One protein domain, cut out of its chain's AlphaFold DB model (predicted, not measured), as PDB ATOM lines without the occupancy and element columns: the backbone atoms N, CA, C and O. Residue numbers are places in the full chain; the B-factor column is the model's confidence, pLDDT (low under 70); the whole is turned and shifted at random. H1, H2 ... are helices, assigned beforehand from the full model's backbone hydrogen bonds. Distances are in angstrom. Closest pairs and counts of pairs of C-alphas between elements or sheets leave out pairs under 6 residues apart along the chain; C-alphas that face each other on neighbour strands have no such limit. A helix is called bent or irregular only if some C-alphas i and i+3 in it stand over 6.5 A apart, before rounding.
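This is residues 2 to 59 of the 138 residues of an uncharacterized protein of Tamilnaduibacter salinus (UniProt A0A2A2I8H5). One long helix, H1, gently kinked, makes the length of a thin rod; past residue 37, where H1 stops, a loop of residues 38 to 47 folds back, and a short helix, H2, lies alongside the last part of H1, heading roughly as H1 does. Residues 2 to 31 of H1 stick out as a bare arm. The printed part has 58 residues with two named helices, H1 then H2, and no named strand; the class is all helix. It is extended, with a radius of gyration of the C-alphas of 18.3 A and spans of 57 by 18 by 15 A.

H1, residues 2 to 37, has a kink of 28 degrees near residue 19; it is neither bent nor irregular, but only just: C-alphas 19 and 22 are 6.4 A apart. A short link of 10 residues joins it to H2, residues 48 to 58. The two helices are only just apart, their closest C-alphas 8.0 A from each other. Every O i to N i+4 pair is within hydrogen-bond range in H2, and 30 of 32 in H1.

H1 runs 51.4 A from C-alpha 2 at (-50.300, -100.320, 136.263) to C-alpha 37 at (-67.706, -55.227, 153.817). H2 ends at C-alpha 58, (-75.350, -55.789, 161.174).

The C-alphas farthest apart, those of Leu 2 and Glu 57, are 57.0 A apart. The printed part has no cut. The model's pLDDT is under 70 at residues 2 to 7 and 45.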
ATOM      1  N   LEU A   2     -49.438-100.807 135.156       58.53
ATOM      2  CA  LEU A   2     -50.300-100.320 136.263       58.53
ATOM      3  C   LEU A   2     -49.657 -99.204 137.118       58.53
ATOM      4  O   LEU A   2     -50.335 -98.257 137.516       58.53
ATOM      5  N   GLN A   3     -48.343 -99.279 137.354       60.47
ATOM      6  CA  GLN A   3     -47.587 -98.227 138.053       60.47
ATOM      7  C   GLN A   3     -47.490 -96.932 137.226       60.47
ATOM      8  O   GLN A   3     -47.627 -95.847 137.780       60.47
ATOM      9  N   ASP A   4     -47.370 -97.032 135.897       67.56
ATOM     10  CA  ASP A   4     -47.343 -95.865 135.001       67.56
ATOM     11  C   ASP A   4     -48.694 -95.140 134.961       67.56
ATOM     12  O   ASP A   4     -48.745 -93.913 134.975       67.56
ATOM     13  N   THR A   5     -49.810 -95.876 134.976       63.94
ATOM     14  CA  THR A   5     -51.150 -95.273 135.064       63.94
ATOM     15  C   THR A   5     -51.398 -94.583 136.403       63.94
ATOM     16  O   THR A   5     -51.970 -93.496 136.418       63.94
ATOM     17  N   LEU A   6     -50.936 -95.155 137.520       68.69
ATOM     18  CA  LEU A   6     -51.074 -94.535 138.843       68.69
ATOM     19  C   LEU A   6     -50.220 -93.267 138.970       68.69
ATOM     20  O   LEU A   6     -50.717 -92.256 139.464       68.69
ATOM     21  N   ASN A   7     -48.990 -93.291 138.449       67.50
ATOM     22  CA  ASN A   7     -48.105 -92.124 138.413       67.50
ATOM     23  C   ASN A   7     -48.637 -91.010 137.496       67.50
ATOM     24  O   ASN A   7     -48.527 -89.829 137.814       67.50
ATOM     25  N   ASN A   8     -49.275 -91.362 136.376       73.81
ATOM     26  CA  ASN A   8     -49.906 -90.378 135.497       73.81
ATOM     27  C   ASN A   8     -51.155 -89.742 136.130       73.81
ATOM     28  O   ASN A   8     -51.393 -88.548 135.948       73.81
ATOM     29  N   VAL A   9     -51.935 -90.505 136.902       76.06
ATOM     30  CA  VAL A   9     -53.113 -89.990 137.621       76.06
ATOM     31  C   VAL A   9     -52.708 -89.102 138.800       76.06
ATOM     32  O   VAL A   9     -53.312 -88.045 138.987       76.06
ATOM     33  N   SER A  10     -51.678 -89.469 139.568       74.56
ATOM     34  CA  SER A  10     -51.168 -88.623 140.655       74.56
ATOM     35  C   SER A  10     -50.575 -87.318 140.122       74.56
ATOM     36  O   SER A  10     -50.941 -86.250 140.609       74.56
ATOM     37  N   ALA A  11     -49.782 -87.371 139.048       79.00
ATOM     38  CA  ALA A  11     -49.233 -86.181 138.400       79.00
ATOM     39  C   ALA A  11     -50.324 -85.284 137.782       79.00
ATOM     40  O   ALA A  11     -50.239 -84.055 137.835       79.00
ATOM     41  N   ALA A  12     -51.378 -85.875 137.206       74.31
ATOM     42  CA  ALA A  12     -52.531 -85.124 136.710       74.31
ATOM     43  C   ALA A  12     -53.311 -84.459 137.853       74.31
ATOM     44  O   ALA A  12     -53.719 -83.303 137.726       74.31
ATOM     45  N   ARG A  13     -53.475 -85.155 138.986       78.38
ATOM     46  CA  ARG A  13     -54.106 -84.618 140.194       78.38
ATOM     47  C   ARG A  13     -53.293 -83.476 140.796       78.38
ATOM     48  O   ARG A  13     -53.882 -82.449 141.104       78.38
ATOM     49  N   GLU A  14     -51.974 -83.604 140.905       80.38
ATOM     50  CA  GLU A  14     -51.095 -82.525 141.380       80.38
ATOM     51  C   GLU A  14     -51.126 -81.307 140.451       80.38
ATOM     52  O   GLU A  14     -51.209 -80.169 140.915       80.38
ATOM     53  N   LYS A  15     -51.137 -81.515 139.128       80.44
ATOM     54  CA  LYS A  15     -51.296 -80.418 138.156       80.44
ATOM     55  C   LYS A  15     -52.661 -79.740 138.249       80.44
ATOM     56  O   LYS A  15     -52.754 -78.529 138.062       80.44
ATOM     57  N   LEU A  16     -53.720 -80.498 138.518       76.75
ATOM     58  CA  LEU A  16     -55.049 -79.942 138.757       76.75
ATOM     59  C   LEU A  16     -55.086 -79.170 140.074       76.75
ATOM     60  O   LEU A  16     -55.502 -78.018 140.089       76.75
ATOM     61  N   GLN A  17     -54.592 -79.763 141.156       76.69
ATOM     62  CA  GLN A  17     -54.572 -79.147 142.475       76.69
ATOM     63  C   GLN A  17     -53.745 -77.858 142.479       76.69
ATOM     64  O   GLN A  17     -54.236 -76.834 142.931       76.69
ATOM     65  N   SER A  18     -52.550 -77.856 141.888       81.50
ATOM     66  CA  SER A  18     -51.710 -76.652 141.770       81.50
ATOM     67  C   SER A  18     -52.336 -75.535 140.927       81.50
ATOM     68  O   SER A  18     -52.015 -74.368 141.132       81.50
ATOM     69  N   ARG A  19     -53.250 -75.856 140.002       77.62
ATOM     70  CA  ARG A  19     -53.995 -74.857 139.216       77.62
ATOM     71  C   ARG A  19     -55.276 -74.380 139.892       77.62
ATOM     72  O   ARG A  19     -55.654 -73.225 139.713       77.62
ATOM     73  N   VAL A  20     -55.948 -75.259 140.630       77.25
ATOM     74  CA  VAL A  20     -57.244 -74.984 141.264       77.25
ATOM     75  C   VAL A  20     -57.061 -74.323 142.626       77.25
ATOM     76  O   VAL A  20     -57.779 -73.376 142.932       77.25
ATOM     77  N   GLN A  21     -56.080 -74.764 143.418       79.69
ATOM     78  CA  GLN A  21     -55.843 -74.260 144.772       79.69
ATOM     79  C   GLN A  21     -55.695 -72.731 144.820       79.69
ATOM     80  O   GLN A  21     -56.426 -72.112 145.589       79.69
ATOM     81  N   PRO A  22     -54.899 -72.079 143.947       85.31
ATOM     82  CA  PRO A  22     -54.774 -70.622 143.967       85.31
ATOM     83  C   PRO A  22     -56.094 -69.899 143.672       85.31
ATOM     84  O   PRO A  22     -56.361 -68.840 144.231       85.31
ATOM     85  N   GLN A  23     -56.940 -70.473 142.809       77.25
ATOM     86  CA  GLN A  23     -58.249 -69.897 142.490       77.25
ATOM     87  C   GLN A  23     -59.214 -70.033 143.669       77.25
ATOM     88  O   GLN A  23     -59.968 -69.106 143.956       77.25
ATOM     89  N   VAL A  24     -59.169 -71.168 144.372       76.69
ATOM     90  CA  VAL A  24     -59.954 -71.406 145.590       76.69
ATOM     91  C   VAL A  24     -59.504 -70.475 146.715       76.69
ATOM     92  O   VAL A  24     -60.346 -69.882 147.390       76.69
ATOM     93  N   ASP A  25     -58.197 -70.289 146.885       81.56
ATOM     94  CA  ASP A  25     -57.634 -69.388 147.890       81.56
ATOM     95  C   ASP A  25     -58.026 -67.932 147.595       81.56
ATOM     96  O   ASP A  25     -58.465 -67.205 148.490       81.56
ATOM     97  N   GLN A  26     -57.963 -67.516 146.326       83.69
ATOM     98  CA  GLN A  26     -58.384 -66.182 145.895       83.69
ATOM     99  C   GLN A  26     -59.893 -65.966 146.071       83.69
ATOM    100  O   GLN A  26     -60.307 -64.924 146.578       83.69
ATOM    101  N   ALA A  27     -60.720 -66.951 145.713       77.62
ATOM    102  CA  ALA A  27     -62.160 -66.906 145.950       77.62
ATOM    103  C   ALA A  27     -62.482 -66.814 147.449       77.62
ATOM    104  O   ALA A  27     -63.367 -66.059 147.849       77.62
ATOM    105  N   SER A  28     -61.730 -67.529 148.285       82.88
ATOM    106  CA  SER A  28     -61.878 -67.478 149.741       82.88
ATOM    107  C   SER A  28     -61.487 -66.109 150.304       82.88
ATOM    108  O   SER A  28     -62.153 -65.604 151.206       82.88
ATOM    109  N   ALA A  29     -60.438 -65.478 149.769       85.62
ATOM    110  CA  ALA A  29     -60.030 -64.130 150.160       85.62
ATOM    111  C   ALA A  29     -61.068 -63.068 149.761       85.62
ATOM    112  O   ALA A  29     -61.425 -62.225 150.584       85.62
ATOM    113  N   GLU A  30     -61.600 -63.131 148.538       83.94
ATOM    114  CA  GLU A  30     -62.666 -62.228 148.077       83.94
ATOM    115  C   GLU A  30     -63.960 -62.444 148.881       83.94
ATOM    116  O   GLU A  30     -64.608 -61.478 149.274       83.94
ATOM    117  N   LEU A  31     -64.308 -63.689 149.230       83.06
ATOM    118  CA  LEU A  31     -65.449 -63.973 150.106       83.06
ATOM    119  C   LEU A  31     -65.261 -63.362 151.500       83.06
ATOM    120  O   LEU A  31     -66.181 -62.735 152.020       83.06
ATOM    121  N   LYS A  32     -64.072 -63.505 152.099       85.25
ATOM    122  CA  LYS A  32     -63.745 -62.864 153.383       85.25
ATOM    123  C   LYS A  32     -63.867 -61.347 153.300       85.25
ATOM    124  O   LYS A  32     -64.382 -60.735 154.229       85.25
ATOM    125  N   LYS A  33     -63.442 -60.752 152.184       85.94
ATOM    126  CA  LYS A  33     -63.593 -59.318 151.939       85.94
ATOM    127  C   LYS A  33     -65.064 -58.909 151.868       85.94
ATOM    128  O   LYS A  33     -65.457 -58.003 152.585       85.94
ATOM    129  N   VAL A  34     -65.886 -59.623 151.097       85.94
ATOM    130  CA  VAL A  34     -67.335 -59.362 151.018       85.94
ATOM    131  C   VAL A  34     -67.993 -59.484 152.394       85.94
ATOM    132  O   VAL A  34     -68.807 -58.644 152.760       85.94
ATOM    133  N   LEU A  35     -67.630 -60.497 153.184       84.06
ATOM    134  CA  LEU A  35     -68.132 -60.654 154.554       84.06
ATOM    135  C   LEU A  35     -67.706 -59.488 155.458       84.06
ATOM    136  O   LEU A  35     -68.528 -58.979 156.220       84.06
ATOM    137  N   SER A  36     -66.462 -59.025 155.330       85.31
ATOM    138  CA  SER A  36     -65.962 -57.851 156.050       85.31
ATOM    139  C   SER A  36     -66.695 -56.569 155.645       85.31
ATOM    140  O   SER A  36     -67.107 -55.812 156.521       85.31
ATOM    141  N   ASP A  37     -66.945 -56.365 154.349       82.62
ATOM    142  CA  ASP A  37     -67.706 -55.227 153.817       82.62
ATOM    143  C   ASP A  37     -69.182 -55.260 154.271       82.62
ATOM    144  O   ASP A  37     -69.822 -54.219 154.420       82.62
ATOM    145  N   LEU A  38     -69.722 -56.452 154.558       84.12
ATOM    146  CA  LEU A  38     -71.044 -56.654 155.170       84.12
ATOM    147  C   LEU A  38     -71.059 -56.432 156.695       84.12
ATOM    148  O   LEU A  38     -72.122 -56.540 157.316       84.12
ATOM    149  N   GLY A  39     -69.908 -56.102 157.289       79.12
ATOM    150  CA  GLY A  39     -69.741 -55.792 158.708       79.12
ATOM    151  C   GLY A  39     -69.454 -57.000 159.601       79.12
ATOM    152  O   GLY A  39     -69.589 -56.881 160.817       79.12
ATOM    153  N   VAL A  40     -69.099 -58.153 159.024       85.06
ATOM    154  CA  VAL A  40     -68.790 -59.383 159.766       85.06
ATOM    155  C   VAL A  40     -67.290 -59.479 160.025       85.06
ATOM    156  O   VAL A  40     -66.482 -59.365 159.103       85.06
ATOM    157  N   GLU A  41     -66.908 -59.747 161.271       79.19
ATOM    158  CA  GLU A  41     -65.514 -60.015 161.621       79.19
ATOM    159  C   GLU A  41     -65.221 -61.505 161.448       79.19
ATOM    160  O   GLU A  41     -65.729 -62.356 162.178       79.19
ATOM    161  N   VAL A  42     -64.392 -61.828 160.454       73.00
ATOM    162  CA  VAL A  42     -63.974 -63.206 160.177       73.00
ATOM    163  C   VAL A  42     -62.634 -63.462 160.867       73.00
ATOM    164  O   VAL A  42     -61.566 -63.291 160.274       73.00
ATOM    165  N   THR A  43     -62.679 -63.849 162.140       71.06
ATOM    166  CA  THR A  43     -61.504 -64.236 162.931       71.06
ATOM    167  C   THR A  43     -61.313 -65.750 162.891       71.06
ATOM    168  O   THR A  43     -62.107 -66.500 163.447       71.06
ATOM    169  N   GLY A  44     -60.245 -66.219 162.235       72.06
ATOM    170  CA  GLY A  44     -59.804 -67.623 162.269       72.06
ATOM    171  C   GLY A  44     -60.937 -68.658 162.163       72.06
ATOM    172  O   GLY A  44     -61.574 -68.781 161.118       72.06
ATOM    173  N   GLU A  45     -61.176 -69.391 163.255       64.88
ATOM    174  CA  GLU A  45     -62.216 -70.421 163.398       64.88
ATOM    175  C   GLU A  45     -63.594 -69.856 163.794       64.88
ATOM    176  O   GLU A  45     -64.250 -70.360 164.706       64.88
ATOM    177  N   THR A  46     -64.075 -68.807 163.124       70.69
ATOM    178  CA  THR A  46     -65.442 -68.331 163.385       70.69
ATOM    179  C   THR A  46     -66.445 -69.386 162.921       70.69
ATOM    180  O   THR A  46     -66.434 -69.805 161.757       70.69
ATOM    181  N   ARG A  47     -67.343 -69.829 163.808       80.88
ATOM    182  CA  ARG A  47     -68.369 -70.808 163.426       80.88
ATOM    183  C   ARG A  47     -69.358 -70.155 162.461       80.88
ATOM    184  O   ARG A  47     -69.763 -69.011 162.646       80.88
ATOM    185  N   LEU A  48     -69.839 -70.910 161.472       77.81
ATOM    186  CA  LEU A  48     -70.852 -70.440 160.507       77.81
ATOM    187  C   LEU A  48     -72.083 -69.807 161.181       77.81
ATOM    188  O   LEU A  48     -72.642 -68.839 160.678       77.81
ATOM    189  N   GLN A  49     -72.486 -70.334 162.336       82.12
ATOM    190  CA  GLN A  49     -73.616 -69.826 163.118       82.12
ATOM    191  C   GLN A  49     -73.351 -68.426 163.696       82.12
ATOM    192  O   GLN A  49     -74.248 -67.584 163.698       82.12
ATOM    193  N   GLU A  50     -72.121 -68.154 164.132       81.06
ATOM    194  CA  GLU A  50     -71.701 -66.838 164.626       81.06
ATOM    195  C   GLU A  50     -71.618 -65.840 163.473       81.06
ATOM    196  O   GLU A  50     -72.127 -64.731 163.595       81.06
ATOM    197  N   LEU A  51     -71.090 -66.260 162.317       80.94
ATOM    198  CA  LEU A  51     -71.058 -65.432 161.109       80.94
ATOM    199  C   LEU A  51     -72.468 -65.020 160.670       80.94
ATOM    200  O   LEU A  51     -72.708 -63.850 160.390       80.94
ATOM    201  N   VAL A  52     -73.422 -65.958 160.643       81.31
ATOM    202  CA  VAL A  52     -74.821 -65.670 160.276       81.31
ATOM    203  C   VAL A  52     -75.493 -64.748 161.297       81.31
ATOM    204  O   VAL A  52     -76.274 -63.876 160.913       81.31
ATOM    205  N   THR A  53     -75.185 -64.918 162.583       84.06
ATOM    206  CA  THR A  53     -75.701 -64.053 163.652       84.06
ATOM    207  C   THR A  53     -75.173 -62.627 163.497       84.06
ATOM    208  O   THR A  53     -75.979 -61.706 163.384       84.06
ATOM    209  N   GLN A  54     -73.857 -62.449 163.344       82.31
ATOM    210  CA  GLN A  54     -73.238 -61.145 163.085       82.31
ATOM    211  C   GLN A  54     -73.794 -60.491 161.814       82.31
ATOM    212  O   GLN A  54     -74.127 -59.306 161.806       82.31
ATOM    213  N   LEU A  55     -73.957 -61.269 160.739       84.44
ATOM    214  CA  LEU A  55     -74.503 -60.788 159.471       84.44
ATOM    215  C   LEU A  55     -75.918 -60.222 159.649       84.44
ATOM    216  O   LEU A  55     -76.227 -59.163 159.102       84.44
ATOM    217  N   ARG A  56     -76.767 -60.907 160.425       82.62
ATOM    218  CA  ARG A  56     -78.143 -60.486 160.728       82.62
ATOM    219  C   ARG A  56     -78.186 -59.280 161.662       82.62
ATOM    220  O   ARG A  56     -78.990 -58.383 161.440       82.62
ATOM    221  N   GLU A  57     -77.329 -59.241 162.676       85.00
ATOM    222  CA  GLU A  57     -77.229 -58.110 163.606       85.00
ATOM    223  C   GLU A  57     -76.803 -56.826 162.888       85.00
ATOM    224  O   GLU A  57     -77.369 -55.759 163.120       85.00
ATOM    225  N   ARG A  58     -75.843 -56.928 161.963       84.44
ATOM    226  CA  ARG A  58     -75.350 -55.789 161.174       84.44
ATOM    227  C   ARG A  58     -76.269 -55.414 160.016       84.44
ATOM    228  O   ARG A  58     -76.242 -54.274 159.559       84.44
ATOM    229  N   ASN A  59     -77.113 -56.343 159.566       83.50
ATOM    230  CA  ASN A  59     -78.085 -56.131 158.499       83.50
ATOM    231  C   ASN A  59     -79.504 -56.487 158.984       83.50
ATOM    232  O   ASN A  59     -80.049 -57.521 158.590       83.50
TER     233      ASN A  59